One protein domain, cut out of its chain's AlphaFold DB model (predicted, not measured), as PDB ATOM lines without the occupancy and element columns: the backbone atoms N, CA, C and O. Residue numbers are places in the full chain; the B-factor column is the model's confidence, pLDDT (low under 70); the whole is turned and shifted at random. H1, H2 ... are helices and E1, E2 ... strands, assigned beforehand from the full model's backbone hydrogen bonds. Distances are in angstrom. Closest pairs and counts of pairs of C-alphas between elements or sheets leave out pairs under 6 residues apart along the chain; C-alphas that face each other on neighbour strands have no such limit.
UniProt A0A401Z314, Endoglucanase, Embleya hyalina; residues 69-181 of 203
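Overview. This is residues 69 to 181 of the 203 residues of the protein "Endoglucanase" of Embleya hyalina (UniProt A0A401Z314). A small wall of three parallel strands has one long helix, H4, running along one face, while long loops and three shorter helices fill out the same side. A loop around Gly 84 reaches out at one end. The 113 printed residues have named elements in the order E1 H1 E2 H2 H3 H4 E3, with sheet order E1 E2 E3; the class is mixed, with 51 residues, under half, in named elements. The whole is compact, with a radius of gyration of the C-alphas of 13.4 A and spans of 39 by 27 by 25 A.

Along the chain. E1 is residues 70 to 72, from C-alpha 70 at (-34.682, -78.666, 80.743). E2 is residues 124 to 130, 19.8 A, and E3 residues 173 to 180, 21.6 A, ending at C-alpha 180 (-38.643, -81.845, 61.268). H4 is residues 156 to 169, 19.9 A; H1 is 110 to 119, 14.2 A; H2 is 131 to 135 and H3 142 to 145.

Arrangement. Inner strand E2 is parallel to E1, with N 126 and O 71 2.8 A apart, and to E3, with N 127 and O 175 2.9 A apart, both within hydrogen-bond range. H4 is over E2 and E3 in two layers, helix on one sheet face, at a height over the sheet of 10.1 A, along the strands at 9 degrees to E2 on the local plane. E1, H1, E2, with a right-handed crossover, and E2, H2 H3 H4, E3 are strand-helix-strand units, parallel neighbour strands with helices between. H1 and H4 only just touch, with 3 pairs of C-alphas within 8 A, through residues 163 to 167 of H4 alone; the closest C-alphas, Leu 114 and Leu 167, are 7.1 A apart. H2 touches H4 at residues 156 to 157 alone, the closest C-alphas, Val 134 and Leu 157, being 5.5 A apart. H1 and H2 only graze the sheet; H3 is not on it and touches no helix. In H1 and H4 every O i to N i+4 pair is within hydrogen-bond range; in H2 0 of 1 is, but 2 of 2 O i to N i+3 pairs are, and H3 is too short for an O i to N i+4 pair.

Size, cuts and confidence. The C-alphas farthest apart, Gly 84 and Gly 171, are 39.8 A apart. The printed part has no cut; the link from E1 to H1, 37 residues, is long. Mean pLDDT of the printed part is 96.2, and no printed residue is under 70.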
ATOM      1  N   ARG A  69     -34.726 -80.555  84.579       95.75
ATOM      2  CA  ARG A  69     -34.805 -79.097  84.506       95.75
ATOM      3  C   ARG A  69     -34.236 -78.745  83.143       95.75
ATOM      4  O   ARG A  69     -33.025 -78.612  83.002       95.75
ATOM      5  N   SER A  70     -35.108 -78.712  82.139       95.69
ATOM      6  CA  SER A  70     -34.682 -78.666  80.743       95.69
ATOM      7  C   SER A  70     -34.735 -77.272  80.141       95.69
ATOM      8  O   SER A  70     -35.706 -76.550  80.361       95.69
ATOM      9  N   ALA A  71     -33.756 -76.963  79.293       97.00
ATOM     10  CA  ALA A  71     -33.874 -75.930  78.266       97.00
ATOM     11  C   ALA A  71     -34.031 -76.564  76.876       97.00
ATOM     12  O   ALA A  71     -33.631 -77.707  76.645       97.00
ATOM     13  N   ASN A  72     -34.589 -75.799  75.940       97.62
ATOM     14  CA  ASN A  72     -34.549 -76.110  74.516       97.62
ATOM     15  C   ASN A  72     -33.436 -75.289  73.868       97.62
ATOM     16  O   ASN A  72     -33.401 -74.075  74.057       97.62
ATOM     17  N   TRP A  73     -32.598 -75.921  73.050       97.81
ATOM     18  CA  TRP A  73     -31.620 -75.207  72.231       97.81
ATOM     19  C   TRP A  73     -31.909 -75.471  70.753       97.81
ATOM     20  O   TRP A  73     -31.696 -76.567  70.248       97.81
ATOM     21  N   ALA A  74     -32.503 -74.472  70.100       95.62
ATOM     22  CA  ALA A  74     -32.955 -74.541  68.714       95.62
ATOM     23  C   ALA A  74     -31.826 -74.257  67.707       95.62
ATOM     24  O   ALA A  74     -30.760 -73.757  68.060       95.62
ATOM     25  N   GLY A  75     -32.098 -74.560  66.441       95.62
ATOM     26  CA  GLY A  75     -31.256 -74.308  65.278       95.62
ATOM     27  C   GLY A  75     -31.202 -75.522  64.353       95.62
ATOM     28  O   GLY A  75     -31.580 -75.439  63.188       95.62
ATOM     29  N   ALA A  76     -30.818 -76.680  64.893       96.69
ATOM     30  CA  ALA A  76     -30.542 -77.885  64.111       96.69
ATOM     31  C   ALA A  76     -31.773 -78.522  63.437       96.69
ATOM     32  O   ALA A  76     -31.628 -79.299  62.497       96.69
ATOM     33  N   GLN A  77     -32.991 -78.176  63.864       94.06
ATOM     34  CA  GLN A  77     -34.227 -78.515  63.143       94.06
ATOM     35  C   GLN A  77     -34.449 -77.683  61.871       94.06
ATOM     36  O   GLN A  77     -35.307 -78.016  61.058       94.06
ATOM     37  N   GLY A  78     -33.697 -76.597  61.708       93.62
ATOM     38  CA  GLY A  78     -33.843 -75.642  60.627       93.62
ATOM     39  C   GLY A  78     -34.618 -74.384  60.991       93.62
ATOM     40  O   GLY A  78     -35.502 -74.365  61.847       93.62
ATOM     41  N   THR A  79     -34.236 -73.304  60.317       94.31
ATOM     42  CA  THR A  79     -34.781 -71.959  60.524       94.31
ATOM     43  C   THR A  79     -35.245 -71.304  59.232       94.31
ATOM     44  O   THR A  79     -35.725 -70.181  59.278       94.31
ATOM     45  N   TRP A  80     -35.140 -71.971  58.081       94.38
ATOM     46  CA  TRP A  80     -35.564 -71.402  56.801       94.38
ATOM     47  C   TRP A  80     -37.093 -71.305  56.716       94.38
ATOM     48  O   TRP A  80     -37.787 -72.267  57.025       94.38
ATOM     49  N   ASN A  81     -37.654 -70.177  56.281       91.75
ATOM     50  CA  ASN A  81     -39.107 -69.944  56.317       91.75
ATOM     51  C   ASN A  81     -39.895 -70.725  55.239       91.75
ATOM     52  O   ASN A  81     -41.127 -70.818  55.306       91.75
ATOM     53  N   GLY A  82     -39.211 -71.336  54.268       89.06
ATOM     54  CA  GLY A  82     -39.843 -72.127  53.205       89.06
ATOM     55  C   GLY A  82     -39.871 -71.485  51.824       89.06
ATOM     56  O   GLY A  82     -40.445 -72.064  50.905       89.06
ATOM     57  N   SER A  83     -39.308 -70.289  51.676       89.31
ATOM     58  CA  SER A  83     -39.207 -69.578  50.403       89.31
ATOM     59  C   SER A  83     -37.959 -68.693  50.366       89.31
ATOM     60  O   SER A  83     -37.417 -68.331  51.407       89.31
ATOM     61  N   GLY A  84     -37.512 -68.348  49.156       92.62
ATOM     62  CA  GLY A  84     -36.299 -67.556  48.939       92.62
ATOM     63  C   GLY A  84     -35.013 -68.382  49.002       92.62
ATOM     64  O   GLY A  84     -35.048 -69.606  49.124       92.62
ATOM     65  N   ASP A  85     -33.875 -67.705  48.883       94.19
ATOM     66  CA  ASP A  85     -32.559 -68.333  49.003       94.19
ATOM     67  C   ASP A  85     -32.314 -68.776  50.455       94.19
ATOM     68  O   ASP A  85     -32.444 -67.974  51.381       94.19
ATOM     69  N   ILE A  86     -31.961 -70.050  50.646       91.75
ATOM     70  CA  ILE A  86     -31.624 -70.644  51.950       91.75
ATOM     71  C   ILE A  86     -30.278 -70.148  52.501       91.75
ATOM     72  O   ILE A  86     -29.962 -70.359  53.670       91.75
ATOM     73  N   ALA A  87     -29.450 -69.511  51.674       92.19
ATOM     74  CA  ALA A  87     -28.224 -68.869  52.130       92.19
ATOM     75  C   ALA A  87     -28.471 -67.451  52.674       92.19
ATOM     76  O   ALA A  87     -27.650 -66.953  53.443       92.19
ATOM     77  N   ASP A  88     -29.586 -66.810  52.309       95.31
ATOM     78  CA  ASP A  88     -29.909 -65.441  52.714       95.31
ATOM     79  C   ASP A  88     -30.583 -65.425  54.098       95.31
ATOM     80  O   ASP A  88     -31.719 -65.896  54.228       95.31
ATOM     81  N   PRO A  89     -29.946 -64.842  55.135       94.00
ATOM     82  CA  PRO A  89     -30.519 -64.767  56.475       94.00
ATOM     83  C   PRO A  89     -31.911 -64.127  56.523       94.00
ATOM     84  O   PRO A  89     -32.706 -64.505  57.381       94.00
ATOM     85  N   ALA A  90     -32.258 -63.224  55.597       95.88
ATOM     86  CA  ALA A  90     -33.587 -62.607  55.544       95.88
ATOM     87  C   ALA A  90     -34.723 -63.630  55.334       95.88
ATOM     88  O   ALA A  90     -35.861 -63.386  55.739       95.88
ATOM     89  N   ASN A  91     -34.412 -64.796  54.760       95.19
ATOM     90  CA  ASN A  91     -35.367 -65.884  54.543       95.19
ATOM     91  C   ASN A  91     -35.435 -66.870  55.717       95.19
ATOM     92  O   ASN A  91     -36.104 -67.901  55.617       95.19
ATOM     93  N   HIS A  92     -34.780 -66.567  56.839       94.62
ATOM     94  CA  HIS A  92     -34.811 -67.384  58.045       94.62
ATOM     95  C   HIS A  92     -35.634 -66.729  59.147       94.62
ATOM     96  O   HIS A  92     -35.777 -65.507  59.229       94.62
ATOM     97  N   HIS A  93     -36.200 -67.554  60.018       92.69
ATOM     98  CA  HIS A  93     -36.938 -67.079  61.167       92.69
ATOM     99  C   HIS A  93     -36.038 -66.196  62.039       92.69
ATOM    100  O   HIS A  93     -34.917 -66.570  62.377       92.69
ATOM    101  N   SER A  94     -36.530 -65.000  62.367       92.44
ATOM    102  CA  SER A  94     -35.781 -63.957  63.085       92.44
ATOM    103  C   SER A  94     -34.460 -63.530  62.427       92.44
ATOM    104  O   SER A  94     -33.614 -62.933  63.087       92.44
ATOM    105  N   GLY A  95     -34.275 -63.797  61.131       93.50
ATOM    106  CA  GLY A  95     -33.036 -63.465  60.430       93.50
ATOM    107  C   GLY A  95     -31.865 -64.401  60.749       93.50
ATOM    108  O   GLY A  95     -30.722 -64.057  60.457       93.50
ATOM    109  N   GLU A  96     -32.108 -65.548  61.394       93.25
ATOM    110  CA  GLU A  96     -31.040 -66.405  61.915       93.25
ATOM    111  C   GLU A  96     -30.885 -67.690  61.103       93.25
ATOM    112  O   GLU A  96     -31.658 -68.638  61.251       93.25
ATOM    113  N   ASN A  97     -29.847 -67.765  60.268       95.12
ATOM    114  CA  ASN A  97     -29.513 -69.001  59.569       95.12
ATOM    115  C   ASN A  97     -28.733 -69.960  60.478       95.12
ATOM    116  O   ASN A  97     -27.563 -69.744  60.789       95.12
ATOM    117  N   ALA A  98     -29.389 -71.047  60.881       94.44
ATOM    118  CA  ALA A  98     -28.799 -72.051  61.751       94.44
ATOM    119  C   ALA A  98     -27.848 -73.018  61.034       94.44
ATOM    120  O   ALA A  98     -27.147 -73.753  61.712       94.44
ATOM    121  N   ASN A  99     -27.827 -73.069  59.695       95.88
ATOM    122  CA  ASN A  99     -26.993 -74.001  58.918       95.88
ATOM    123  C   ASN A  99     -27.130 -75.482  59.349       95.88
ATOM    124  O   ASN A  99     -26.173 -76.251  59.290       95.88
ATOM    125  N   GLY A 100     -28.316 -75.887  59.821       95.25
ATOM    126  CA  GLY A 100     -28.563 -77.254  60.295       95.25
ATOM    127  C   GLY A 100     -27.882 -77.601  61.626       95.25
ATOM    128  O   GLY A 100     -27.786 -78.772  61.966       95.25
ATOM    129  N   MET A 101     -27.433 -76.625  62.412       97.00
ATOM    130  CA  MET A 101     -26.781 -76.845  63.709       97.00
ATOM    131  C   MET A 101     -27.411 -75.980  64.815       97.00
ATOM    132  O   MET A 101     -28.211 -75.093  64.513       97.00
ATOM    133  N   PRO A 102     -27.118 -76.227  66.106       97.69
ATOM    134  CA  PRO A 102     -27.597 -75.362  67.183       97.69
ATOM    135  C   PRO A 102     -27.164 -73.904  66.972       97.69
ATOM    136  O   PRO A 102     -26.025 -73.629  66.596       97.69
ATOM    137  N   LEU A 103     -28.083 -72.963  67.200       96.88
ATOM    138  CA  LEU A 103     -27.833 -71.535  66.992       96.88
ATOM    139  C   LEU A 103     -26.809 -70.981  67.989       96.88
ATOM    140  O   LEU A 103     -26.723 -71.437  69.130       96.88
ATOM    141  N   GLY A 104     -26.088 -69.939  67.571       97.00
ATOM    142  CA  GLY A 104     -25.183 -69.171  68.430       97.00
ATOM    143  C   GLY A 104     -23.729 -69.647  68.440       97.00
ATOM    144  O   GLY A 104     -22.902 -68.993  69.073       97.00
ATOM    145  N   LEU A 105     -23.390 -70.724  67.719       98.31
ATOM    146  CA  LEU A 105     -22.006 -71.215  67.584       98.31
ATOM    147  C   LEU A 105     -21.086 -70.255  66.799       98.31
ATOM    148  O   LEU A 105     -19.861 -70.376  66.846       98.31
ATOM    149  N   ASP A 106     -21.661 -69.274  66.112       97.81
ATOM    150  CA  ASP A 106     -20.973 -68.146  65.489       97.81
ATOM    151  C   ASP A 106     -20.639 -67.029  66.493       97.81
ATOM    152  O   ASP A 106     -19.672 -66.293  66.300       97.81
ATOM    153  N   ARG A 107     -21.416 -66.912  67.577       97.75
ATOM    154  CA  ARG A 107     -21.380 -65.778  68.518       97.75
ATOM    155  C   ARG A 107     -20.697 -66.098  69.841       97.75
ATOM    156  O   ARG A 107     -20.082 -65.213  70.431       97.75
ATOM    157  N   ALA A 108     -20.826 -67.328  70.328       98.56
ATOM    158  CA  ALA A 108     -20.284 -67.750  71.613       98.56
ATOM    159  C   ALA A 108     -19.615 -69.123  71.511       98.56
ATOM    160  O   ALA A 108     -20.048 -70.002  70.764       98.56
ATOM    161  N   SER A 109     -18.551 -69.306  72.290       98.56
ATOM    162  CA  SER A 109     -17.893 -70.603  72.398       98.56
ATOM    163  C   SER A 109     -18.773 -71.591  73.164       98.56
ATOM    164  O   SER A 109     -19.537 -71.199  74.055       98.56
ATOM    165  N   LEU A 110     -18.636 -72.883  72.867       98.12
ATOM    166  CA  LEU A 110     -19.351 -73.948  73.570       98.12
ATOM    167  C   LEU A 110     -19.194 -73.858  75.098       98.12
ATOM    168  O   LEU A 110     -20.221 -73.854  75.779       98.12
ATOM    169  N   PRO A 111     -17.982 -73.678  75.665       98.25
ATOM    170  CA  PRO A 111     -17.829 -73.495  77.106       98.25
ATOM    171  C   PRO A 111     -18.620 -72.303  77.662       98.25
ATOM    172  O   PRO A 111     -19.193 -72.397  78.744       98.25
ATOM    173  N   SER A 112     -18.694 -71.189  76.923       98.62
ATOM    174  CA  SER A 112     -19.459 -70.013  77.355       98.62
ATOM    175  C   SER A 112     -20.966 -70.274  77.348       98.62
ATOM    176  O   SER A 112     -21.670 -69.807  78.244       98.62
ATOM    177  N   ILE A 113     -21.470 -71.003  76.349       98.44
ATOM    178  CA  ILE A 113     -22.889 -71.367  76.257       98.44
ATOM    179  C   ILE A 113     -23.263 -72.318  77.404       98.44
ATOM    180  O   ILE A 113     -24.242 -72.076  78.113       98.44
ATOM    181  N   LEU A 114     -22.450 -73.352  77.634       98.06
ATOM    182  CA  LEU A 114     -22.640 -74.330  78.712       98.06
ATOM    183  C   LEU A 114     -22.577 -73.677  80.101       98.06
ATOM    184  O   LEU A 114     -23.430 -73.946  80.947       98.06
ATOM    185  N   ALA A 115     -21.650 -72.738  80.320       98.12
ATOM    186  CA  ALA A 115     -21.617 -71.937  81.543       98.12
ATOM    187  C   ALA A 115     -22.922 -71.145  81.749       98.12
ATOM    188  O   ALA A 115     -23.434 -71.072  82.868       98.12
ATOM    189  N   GLY A 116     -23.504 -70.606  80.672       98.00
ATOM    190  CA  GLY A 116     -24.824 -69.974  80.702       98.00
ATOM    191  C   GLY A 116     -25.940 -70.938  81.118       98.00
ATOM    192  O   GLY A 116     -26.795 -70.575  81.926       98.00
ATOM    193  N   PHE A 117     -25.913 -72.184  80.634       97.44
ATOM    194  CA  PHE A 117     -26.868 -73.223  81.040       97.44
ATOM    195  C   PHE A 117     -26.752 -73.583  82.526       97.44
ATOM    196  O   PHE A 117     -27.770 -73.664  83.218       97.44
ATOM    197  N   HIS A 118     -25.532 -73.712  83.052       96.19
ATOM    198  CA  HIS A 118     -25.326 -73.893  84.494       96.19
ATOM    199  C   HIS A 118     -25.844 -72.700  85.296       96.19
ATOM    200  O   HIS A 118     -26.514 -72.892  86.310       96.19
ATOM    201  N   ALA A 119     -25.600 -71.474  84.825       97.25
ATOM    202  CA  ALA A 119     -26.032 -70.254  85.508       97.25
ATOM    203  C   ALA A 119     -27.562 -70.156  85.652       97.25
ATOM    204  O   ALA A 119     -28.050 -69.674  86.673       97.25
ATOM    205  N   VAL A 120     -28.327 -70.652  84.671       96.50
ATOM    206  CA  VAL A 120     -29.799 -70.722  84.761       96.50
ATOM    207  C   VAL A 120     -30.310 -71.981  85.480       96.50
ATOM    208  O   VAL A 120     -31.513 -72.121  85.703       96.50
ATOM    209  N   GLY A 121     -29.418 -72.896  85.876       95.50
ATOM    210  CA  GLY A 121     -29.731 -74.052  86.721       95.50
ATOM    211  C   GLY A 121     -30.399 -75.234  86.008       95.50
ATOM    212  O   GLY A 121     -31.006 -76.091  86.676       95.50
ATOM    213  N   VAL A 122     -30.309 -75.304  84.675       97.00
ATOM    214  CA  VAL A 122     -30.775 -76.475  83.914       97.00
ATOM    215  C   VAL A 122     -29.794 -77.637  84.059       97.00
ATOM    216  O   VAL A 122     -28.610 -77.438  84.291       97.00
ATOM    217  N   ASN A 123     -30.291 -78.869  83.969       95.81
ATOM    218  CA  ASN A 123     -29.466 -80.087  83.997       95.81
ATOM    219  C   ASN A 123     -29.678 -80.972  82.764       95.81
ATOM    220  O   ASN A 123     -29.085 -82.045  82.655       95.81
ATOM    221  N   SER A 124     -30.544 -80.543  81.851       97.06
ATOM    222  CA  SER A 124     -30.811 -81.253  80.615       97.06
ATOM    223  C   SER A 124     -31.105 -80.299  79.471       97.06
ATOM    224  O   SER A 124     -31.719 -79.251  79.667       97.06
ATOM    225  N   ILE A 125     -30.702 -80.673  78.261       98.38
ATOM    226  CA  ILE A 125     -30.954 -79.894  77.049       98.38
ATOM    227  C   ILE A 125     -31.738 -80.754  76.067       98.38
ATOM    228  O   ILE A 125     -31.317 -81.850  75.695       98.38
ATOM    229  N   ARG A 126     -32.898 -80.256  75.633       98.44
ATOM    230  CA  ARG A 126     -33.605 -80.797  74.474       98.44
ATOM    231  C   ARG A 126     -32.976 -80.209  73.221       98.44
ATOM    232  O   ARG A 126     -33.044 -78.995  73.029       98.44
ATOM    233  N   LEU A 127     -32.412 -81.078  72.387       97.94
ATOM    234  CA  LEU A 127     -31.783 -80.730  71.117       97.94
ATOM    235  C   LEU A 127     -32.655 -81.208  69.948       97.94
ATOM    236  O   LEU A 127     -32.682 -82.407  69.652       97.94
ATOM    237  N   PRO A 128     -33.406 -80.295  69.309       96.56
ATOM    238  CA  PRO A 128     -34.150 -80.575  68.092       96.56
ATOM    239  C   PRO A 128     -33.205 -80.762  66.903       96.56
ATOM    240  O   PRO A 128     -32.239 -80.016  66.775       96.56
ATOM    241  N   PHE A 129     -33.516 -81.694  66.009       96.38
ATOM    242  CA  PHE A 129     -32.811 -81.883  64.740       96.38
ATOM    243  C   PHE A 129     -33.782 -82.177  63.590       96.38
ATOM    244  O   PHE A 129     -34.904 -82.637  63.829       96.38
ATOM    245  N   SER A 130     -33.343 -81.918  62.356       94.44
ATOM    246  CA  SER A 130     -34.047 -82.325  61.137       94.44
ATOM    247  C   SER A 130     -33.479 -83.638  60.595       94.44
ATOM    248  O   SER A 130     -32.276 -83.887  60.679       94.44
ATOM    249  N   ASN A 131     -34.316 -84.476  59.977       93.88
ATOM    250  CA  ASN A 131     -33.816 -85.666  59.272       93.88
ATOM    251  C   ASN A 131     -32.863 -85.287  58.126       93.88
ATOM    252  O   ASN A 131     -31.924 -86.017  57.831       93.88
ATOM    253  N   GLU A 132     -33.080 -84.134  57.487       93.12
ATOM    254  CA  GLU A 132     -32.192 -83.611  56.446       93.12
ATOM    255  C   GLU A 132     -30.758 -83.411  56.930       93.12
ATOM    256  O   GLU A 132     -29.829 -83.817  56.234       93.12
ATOM    257  N   MET A 133     -30.579 -82.838  58.126       94.88
ATOM    258  CA  MET A 133     -29.259 -82.619  58.714       94.88
ATOM    259  C   MET A 133     -28.474 -83.928  58.857       94.88
ATOM    260  O   MET A 133     -27.277 -83.951  58.574       94.88
ATOM    261  N   VAL A 134     -29.142 -85.027  59.218       95.12
ATOM    262  CA  VAL A 134     -28.505 -86.345  59.385       95.12
ATOM    263  C   VAL A 134     -27.885 -86.853  58.076       95.12
ATOM    264  O   VAL A 134     -26.899 -87.587  58.101       95.12
ATOM    265  N   HIS A 135     -28.435 -86.452  56.929       95.25
ATOM    266  CA  HIS A 135     -27.958 -86.859  55.604       95.25
ATOM    267  C   HIS A 135     -27.067 -85.811  54.921       95.25
ATOM    268  O   HIS A 135     -26.524 -86.083  53.848       95.25
ATOM    269  N   ALA A 136     -26.909 -84.623  55.509       94.69
ATOM    270  CA  ALA A 136     -26.116 -83.547  54.930       94.69
ATOM    271  C   ALA A 136     -24.616 -83.885  54.954       94.69
ATOM    272  O   ALA A 136     -24.026 -84.131  56.007       94.69
ATOM    273  N   SER A 137     -23.989 -83.866  53.777       96.25
ATOM    274  CA  SER A 137     -22.564 -84.173  53.595       96.25
ATOM    275  C   SER A 137     -21.687 -82.936  53.384       96.25
ATOM    276  O   SER A 137     -20.467 -83.026  53.512       96.25
ATOM    277  N   ALA A 138     -22.286 -81.783  53.078       97.00
ATOM    278  CA  ALA A 138     -21.562 -80.526  52.951       97.00
ATOM    279  C   ALA A 138     -21.154 -80.000  54.340       97.00
ATOM    280  O   ALA A 138     -21.968 -80.045  55.269       97.00
ATOM    281  N   PRO A 139     -19.923 -79.486  54.502       98.12
ATOM    282  CA  PRO A 139     -19.538 -78.775  55.711       98.12
ATOM    283  C   PRO A 139     -20.390 -77.528  55.953       98.12
ATOM    284  O   PRO A 139     -20.833 -76.877  55.004       98.12
ATOM    285  N   VAL A 140     -20.568 -77.162  57.224       97.44
ATOM    286  CA  VAL A 140     -21.136 -75.853  57.576       97.44
ATOM    287  C   VAL A 140     -20.172 -74.728  57.166       97.44
ATOM    288  O   VAL A 140     -18.956 -74.944  57.166       97.44
ATOM    289  N   PRO A 141     -20.665 -73.518  56.841       97.50
ATOM    290  CA  PRO A 141     -19.791 -72.379  56.581       97.50
ATOM    291  C   PRO A 141     -18.905 -72.057  57.791       97.50
ATOM    292  O   PRO A 141     -19.385 -72.026  58.923       97.50
ATOM    293  N   ASP A 142     -17.635 -71.717  57.564       98.12
ATOM    294  CA  ASP A 142     -16.700 -71.359  58.644       98.12
ATOM    295  C   ASP A 142     -17.184 -70.173  59.492       98.12
ATOM    296  O   ASP A 142     -16.888 -70.091  60.687       98.12
ATOM    297  N   THR A 143     -17.941 -69.255  58.883       97.06
ATOM    298  CA  THR A 143     -18.570 -68.115  59.566       97.06
ATOM    299  C   THR A 143     -19.643 -68.553  60.556       97.06
ATOM    300  O   THR A 143     -19.820 -67.907  61.584       97.06
ATOM    301  N   ALA A 144     -20.319 -69.669  60.292       97.44
ATOM    302  CA  ALA A 144     -21.389 -70.183  61.133       97.44
ATOM    303  C   ALA A 144     -20.852 -70.779  62.455       97.44
ATOM    304  O   ALA A 144     -21.584 -70.893  63.435       97.44
ATOM    305  N   VAL A 145     -19.559 -71.109  62.503       98.44
ATOM    306  CA  VAL A 145     -18.850 -71.602  63.697       98.44
ATOM    307  C   VAL A 145     -17.690 -70.682  64.089       98.44
ATOM    308  O   VAL A 145     -16.686 -71.125  64.640       98.44
ATOM    309  N   ALA A 146     -17.792 -69.382  63.794       98.31
ATOM    310  CA  ALA A 146     -16.698 -68.429  63.988       98.31
ATOM    311  C   ALA A 146     -16.136 -68.404  65.425       98.31
ATOM    312  O   ALA A 146     -14.924 -68.252  65.592       98.31
ATOM    313  N   ALA A 147     -16.984 -68.606  66.442       98.62
ATOM    314  CA  ALA A 147     -16.589 -68.663  67.851       98.62
ATOM    315  C   ALA A 147     -16.083 -70.047  68.314       98.62
ATOM    316  O   ALA A 147     -15.621 -70.172  69.448       98.62
ATOM    317  N   ASN A 148     -16.152 -71.066  67.449       98.62
ATOM    318  CA  ASN A 148     -15.752 -72.453  67.713       98.62
ATOM    319  C   ASN A 148     -14.905 -72.999  66.538       98.62
ATOM    320  O   ASN A 148     -15.375 -73.842  65.764       98.62
ATOM    321  N   PRO A 149     -13.666 -72.500  66.335       98.12
ATOM    322  CA  PRO A 149     -12.835 -72.835  65.172       98.12
ATOM    323  C   PRO A 149     -12.558 -74.331  64.982       98.12
ATOM    324  O   PRO A 149     -12.337 -74.775  63.856       98.12
ATOM    325  N   GLU A 150     -12.581 -75.113  66.059       98.25
ATOM    326  CA  GLU A 150     -12.439 -76.572  66.055       98.25
ATOM    327  C   GLU A 150     -13.584 -77.303  65.335       98.25
ATOM    328  O   GLU A 150     -13.462 -78.488  65.012       98.25
ATOM    329  N   LEU A 151     -14.695 -76.607  65.073       98.56
ATOM    330  CA  LEU A 151     -15.848 -77.133  64.347       98.56
ATOM    331  C   LEU A 151     -15.789 -76.863  62.836       98.56
ATOM    332  O   LEU A 151     -16.637 -77.369  62.103       98.56
ATOM    333  N   ARG A 152     -14.803 -76.100  62.346       98.50
ATOM    334  CA  ARG A 152     -14.652 -75.818  60.909       98.50
ATOM    335  C   ARG A 152     -14.451 -77.095  60.099       98.50
ATOM    336  O   ARG A 152     -13.818 -78.049  60.552       98.50
ATOM    337  N   GLY A 153     -15.005 -77.108  58.888       98.38
ATOM    338  CA  GLY A 153     -14.958 -78.265  57.992       98.38
ATOM    339  C   GLY A 153     -15.832 -79.455  58.414       98.38
ATOM    340  O   GLY A 153     -15.838 -80.463  57.709       98.38
ATOM    341  N   LYS A 154     -16.579 -79.363  59.523       98.69
ATOM    342  CA  LYS A 154     -17.519 -80.408  59.949       98.69
ATOM    343  C   LYS A 154     -18.854 -80.291  59.223       98.69
ATOM    344  O   LYS A 154     -19.329 -79.190  58.943       98.69
ATOM    345  N   THR A 155     -19.489 -81.431  58.973       98.69
ATOM    346  CA  THR A 155     -20.895 -81.474  58.548       98.69
ATOM    347  C   THR A 155     -21.823 -81.049  59.691       98.69
ATOM    348  O   THR A 155     -21.431 -81.139  60.859       98.69
ATOM    349  N   PRO A 156     -23.074 -80.652  59.400       98.19
ATOM    350  CA  PRO A 156     -24.078 -80.380  60.428       98.19
ATOM    351  C   PRO A 156     -24.211 -81.491  61.486       98.19
ATOM    352  O   PRO A 156     -24.202 -81.197  62.680       98.19
ATOM    353  N   LEU A 157     -24.237 -82.766  61.072       98.50
ATOM    354  CA  LEU A 157     -24.289 -83.904  61.999       98.50
ATOM    355  C   LEU A 157     -23.039 -83.988  62.888       98.50
ATOM    356  O   LEU A 157     -23.155 -84.173  64.092       98.50
ATOM    357  N   GLN A 158     -21.845 -83.781  62.328       98.75
ATOM    358  CA  GLN A 158     -20.600 -83.789  63.105       98.75
ATOM    359  C   GLN A 158     -20.505 -82.611  64.087       98.75
ATOM    360  O   GLN A 158     -19.914 -82.752  65.159       98.75
ATOM    361  N   VAL A 159     -21.060 -81.446  63.735       98.75
ATOM    362  CA  VAL A 159     -21.208 -80.326  64.676       98.75
ATOM    363  C   VAL A 159     -22.166 -80.717  65.797       98.75
ATOM    364  O   VAL A 159     -21.842 -80.537  66.968       98.75
ATOM    365  N   PHE A 160     -23.317 -81.293  65.456       98.56
ATOM    366  CA  PHE A 160     -24.307 -81.739  66.430       98.56
ATOM    367  C   PHE A 160     -23.732 -82.792  67.395       98.56
ATOM    368  O   PHE A 160     -23.901 -82.658  68.607       98.56
ATOM    369  N   ASP A 161     -22.960 -83.760  66.892       98.56
ATOM    370  CA  ASP A 161     -22.235 -84.745  67.703       98.56
ATOM    371  C   ASP A 161     -21.252 -84.079  68.677       98.56
ATOM    372  O   ASP A 161     -21.203 -84.437  69.856       98.56
ATOM    373  N   ALA A 162     -20.499 -83.073  68.219       98.75
ATOM    374  CA  ALA A 162     -19.575 -82.328  69.075       98.75
ATOM    375  C   ALA A 162     -20.310 -81.558  70.186       98.75
ATOM    376  O   ALA A 162     -19.845 -81.532  71.327       98.75
ATOM    377  N   VAL A 163     -21.480 -80.984  69.884       98.69
ATOM    378  CA  VAL A 163     -22.333 -80.316  70.880       98.69
ATOM    379  C   VAL A 163     -22.853 -81.319  71.915       98.69
ATOM    380  O   VAL A 163     -22.792 -81.043  73.114       98.69
ATOM    381  N   VAL A 164     -23.325 -82.493  71.485       98.44
ATOM    382  CA  VAL A 164     -23.779 -83.561  72.395       98.44
ATOM    383  C   VAL A 164     -22.633 -84.044  73.287       98.44
ATOM    384  O   VAL A 164     -22.818 -84.199  74.498       98.44
ATOM    385  N   ALA A 165     -21.441 -84.241  72.721       98.38
ATOM    386  CA  ALA A 165     -20.253 -84.633  73.472       98.38
ATOM    387  C   ALA A 165     -19.864 -83.571  74.512       98.38
ATOM    388  O   ALA A 165     -19.628 -83.913  75.668       98.38
ATOM    389  N   ALA A 166     -19.867 -82.287  74.139       98.25
ATOM    390  CA  ALA A 166     -19.570 -81.193  75.063       98.25
ATOM    391  C   ALA A 166     -20.591 -81.122  76.211       98.25
ATOM    392  O   ALA A 166     -20.206 -81.058  77.375       98.25
ATOM    393  N   LEU A 167     -21.889 -81.199  75.897       97.56
ATOM    394  CA  LEU A 167     -22.962 -81.185  76.895       97.56
ATOM    395  C   LEU A 167     -22.846 -82.342  77.889       97.56
ATOM    396  O   LEU A 167     -22.955 -82.139  79.096       97.56
ATOM    397  N   THR A 168     -22.632 -83.558  77.387       95.75
ATOM    398  CA  THR A 168     -22.567 -84.757  78.234       95.75
ATOM    399  C   THR A 168     -21.283 -84.810  79.059       95.75
ATOM    400  O   THR A 168     -21.343 -85.186  80.230       95.75
ATOM    401  N   ALA A 169     -20.149 -84.366  78.506       95.50
ATOM    402  CA  ALA A 169     -18.898 -84.213  79.251       95.50
ATOM    403  C   ALA A 169     -19.016 -83.189  80.394       95.50
ATOM    404  O   ALA A 169     -18.380 -83.360  81.432       95.50
ATOM    405  N   ASP A 170     -19.863 -82.170  80.227       95.56
ATOM    406  CA  ASP A 170     -20.138 -81.135  81.231       95.56
ATOM    407  C   ASP A 170     -21.363 -81.447  82.120       95.56
ATOM    408  O   ASP A 170     -21.877 -80.600  82.851       95.56
ATOM    409  N   GLY A 171     -21.846 -82.694  82.074       93.75
ATOM    410  CA  GLY A 171     -22.843 -83.226  83.004       93.75
ATOM    411  C   GLY A 171     -24.308 -82.973  82.650       93.75
ATOM    412  O   GLY A 171     -25.188 -83.347  83.436       93.75
ATOM    413  N   PHE A 172     -24.610 -82.402  81.485       96.00
ATOM    414  CA  PHE A 172     -25.986 -82.259  81.011       96.00
ATOM    415  C   PHE A 172     -26.512 -83.576  80.432       96.00
ATOM    416  O   PHE A 172     -25.865 -84.225  79.611       96.00
ATOM    417  N   ALA A 173     -27.743 -83.945  80.790       96.06
ATOM    418  CA  ALA A 173     -28.470 -84.961  80.036       96.06
ATOM    419  C   ALA A 173     -28.986 -84.366  78.716       96.06
ATOM    420  O   ALA A 173     -29.488 -83.243  78.679       96.06
ATOM    421  N   VAL A 174     -28.918 -85.127  77.627       97.00
ATOM    422  CA  VAL A 174     -29.386 -84.670  76.313       97.00
ATOM    423  C   VAL A 174     -30.649 -85.422  75.917       97.00
ATOM    424  O   VAL A 174     -30.683 -86.650  75.917       97.00
ATOM    425  N   VAL A 175     -31.692 -84.678  75.550       97.31
ATOM    426  CA  VAL A 175     -32.917 -85.223  74.958       97.31
ATOM    427  C   VAL A 175     -32.884 -84.940  73.464       97.31
ATOM    428  O   VAL A 175     -33.187 -83.826  73.029       97.31
ATOM    429  N   LEU A 176     -32.519 -85.953  72.682       97.56
ATOM    430  CA  LEU A 176     -32.585 -85.879  71.227       97.56
ATOM    431  C   LEU A 176     -34.037 -85.788  70.779       97.56
ATOM    432  O   LEU A 176     -34.890 -86.572  71.202       97.56
ATOM    433  N   ASN A 177     -34.324 -84.826  69.913       96.00
ATOM    434  CA  ASN A 177     -35.659 -84.621  69.397       96.00
ATOM    435  C   ASN A 177     -35.641 -84.551  67.872       96.00
ATOM    436  O   ASN A 177     -35.319 -83.520  67.298       96.00
ATOM    437  N   ASN A 178     -36.080 -85.634  67.233       93.62
ATOM    438  CA  ASN A 178     -36.442 -85.598  65.822       93.62
ATOM    439  C   ASN A 178     -37.624 -84.627  65.657       93.62
ATOM    440  O   ASN A 178     -38.701 -84.876  66.212       93.62
ATOM    441  N   HIS A 179     -37.384 -83.475  65.032       92.00
ATOM    442  CA  HIS A 179     -38.293 -82.328  65.077       92.00
ATOM    443  C   HIS A 179     -38.943 -82.022  63.729       92.00
ATOM    444  O   HIS A 179     -40.104 -81.626  63.706       92.00
ATOM    445  N   THR A 180     -38.209 -82.196  62.629       90.00
ATOM    446  CA  THR A 180     -38.643 -81.845  61.268       90.00
ATOM    447  C   THR A 180     -38.100 -82.835  60.236       90.00
ATOM    448  O   THR A 180     -37.058 -83.470  60.422       90.00
ATOM    449  N   GLY A 181     -38.806 -82.967  59.110       88.31
ATOM    450  CA  GLY A 181     -38.334 -83.749  57.969       88.31
ATOM    451  C   GLY A 181     -37.268 -83.003  57.162       88.31
ATOM    452  O   GLY A 181     -36.254 -83.597  56.788       88.31
TER     453      GLY A 181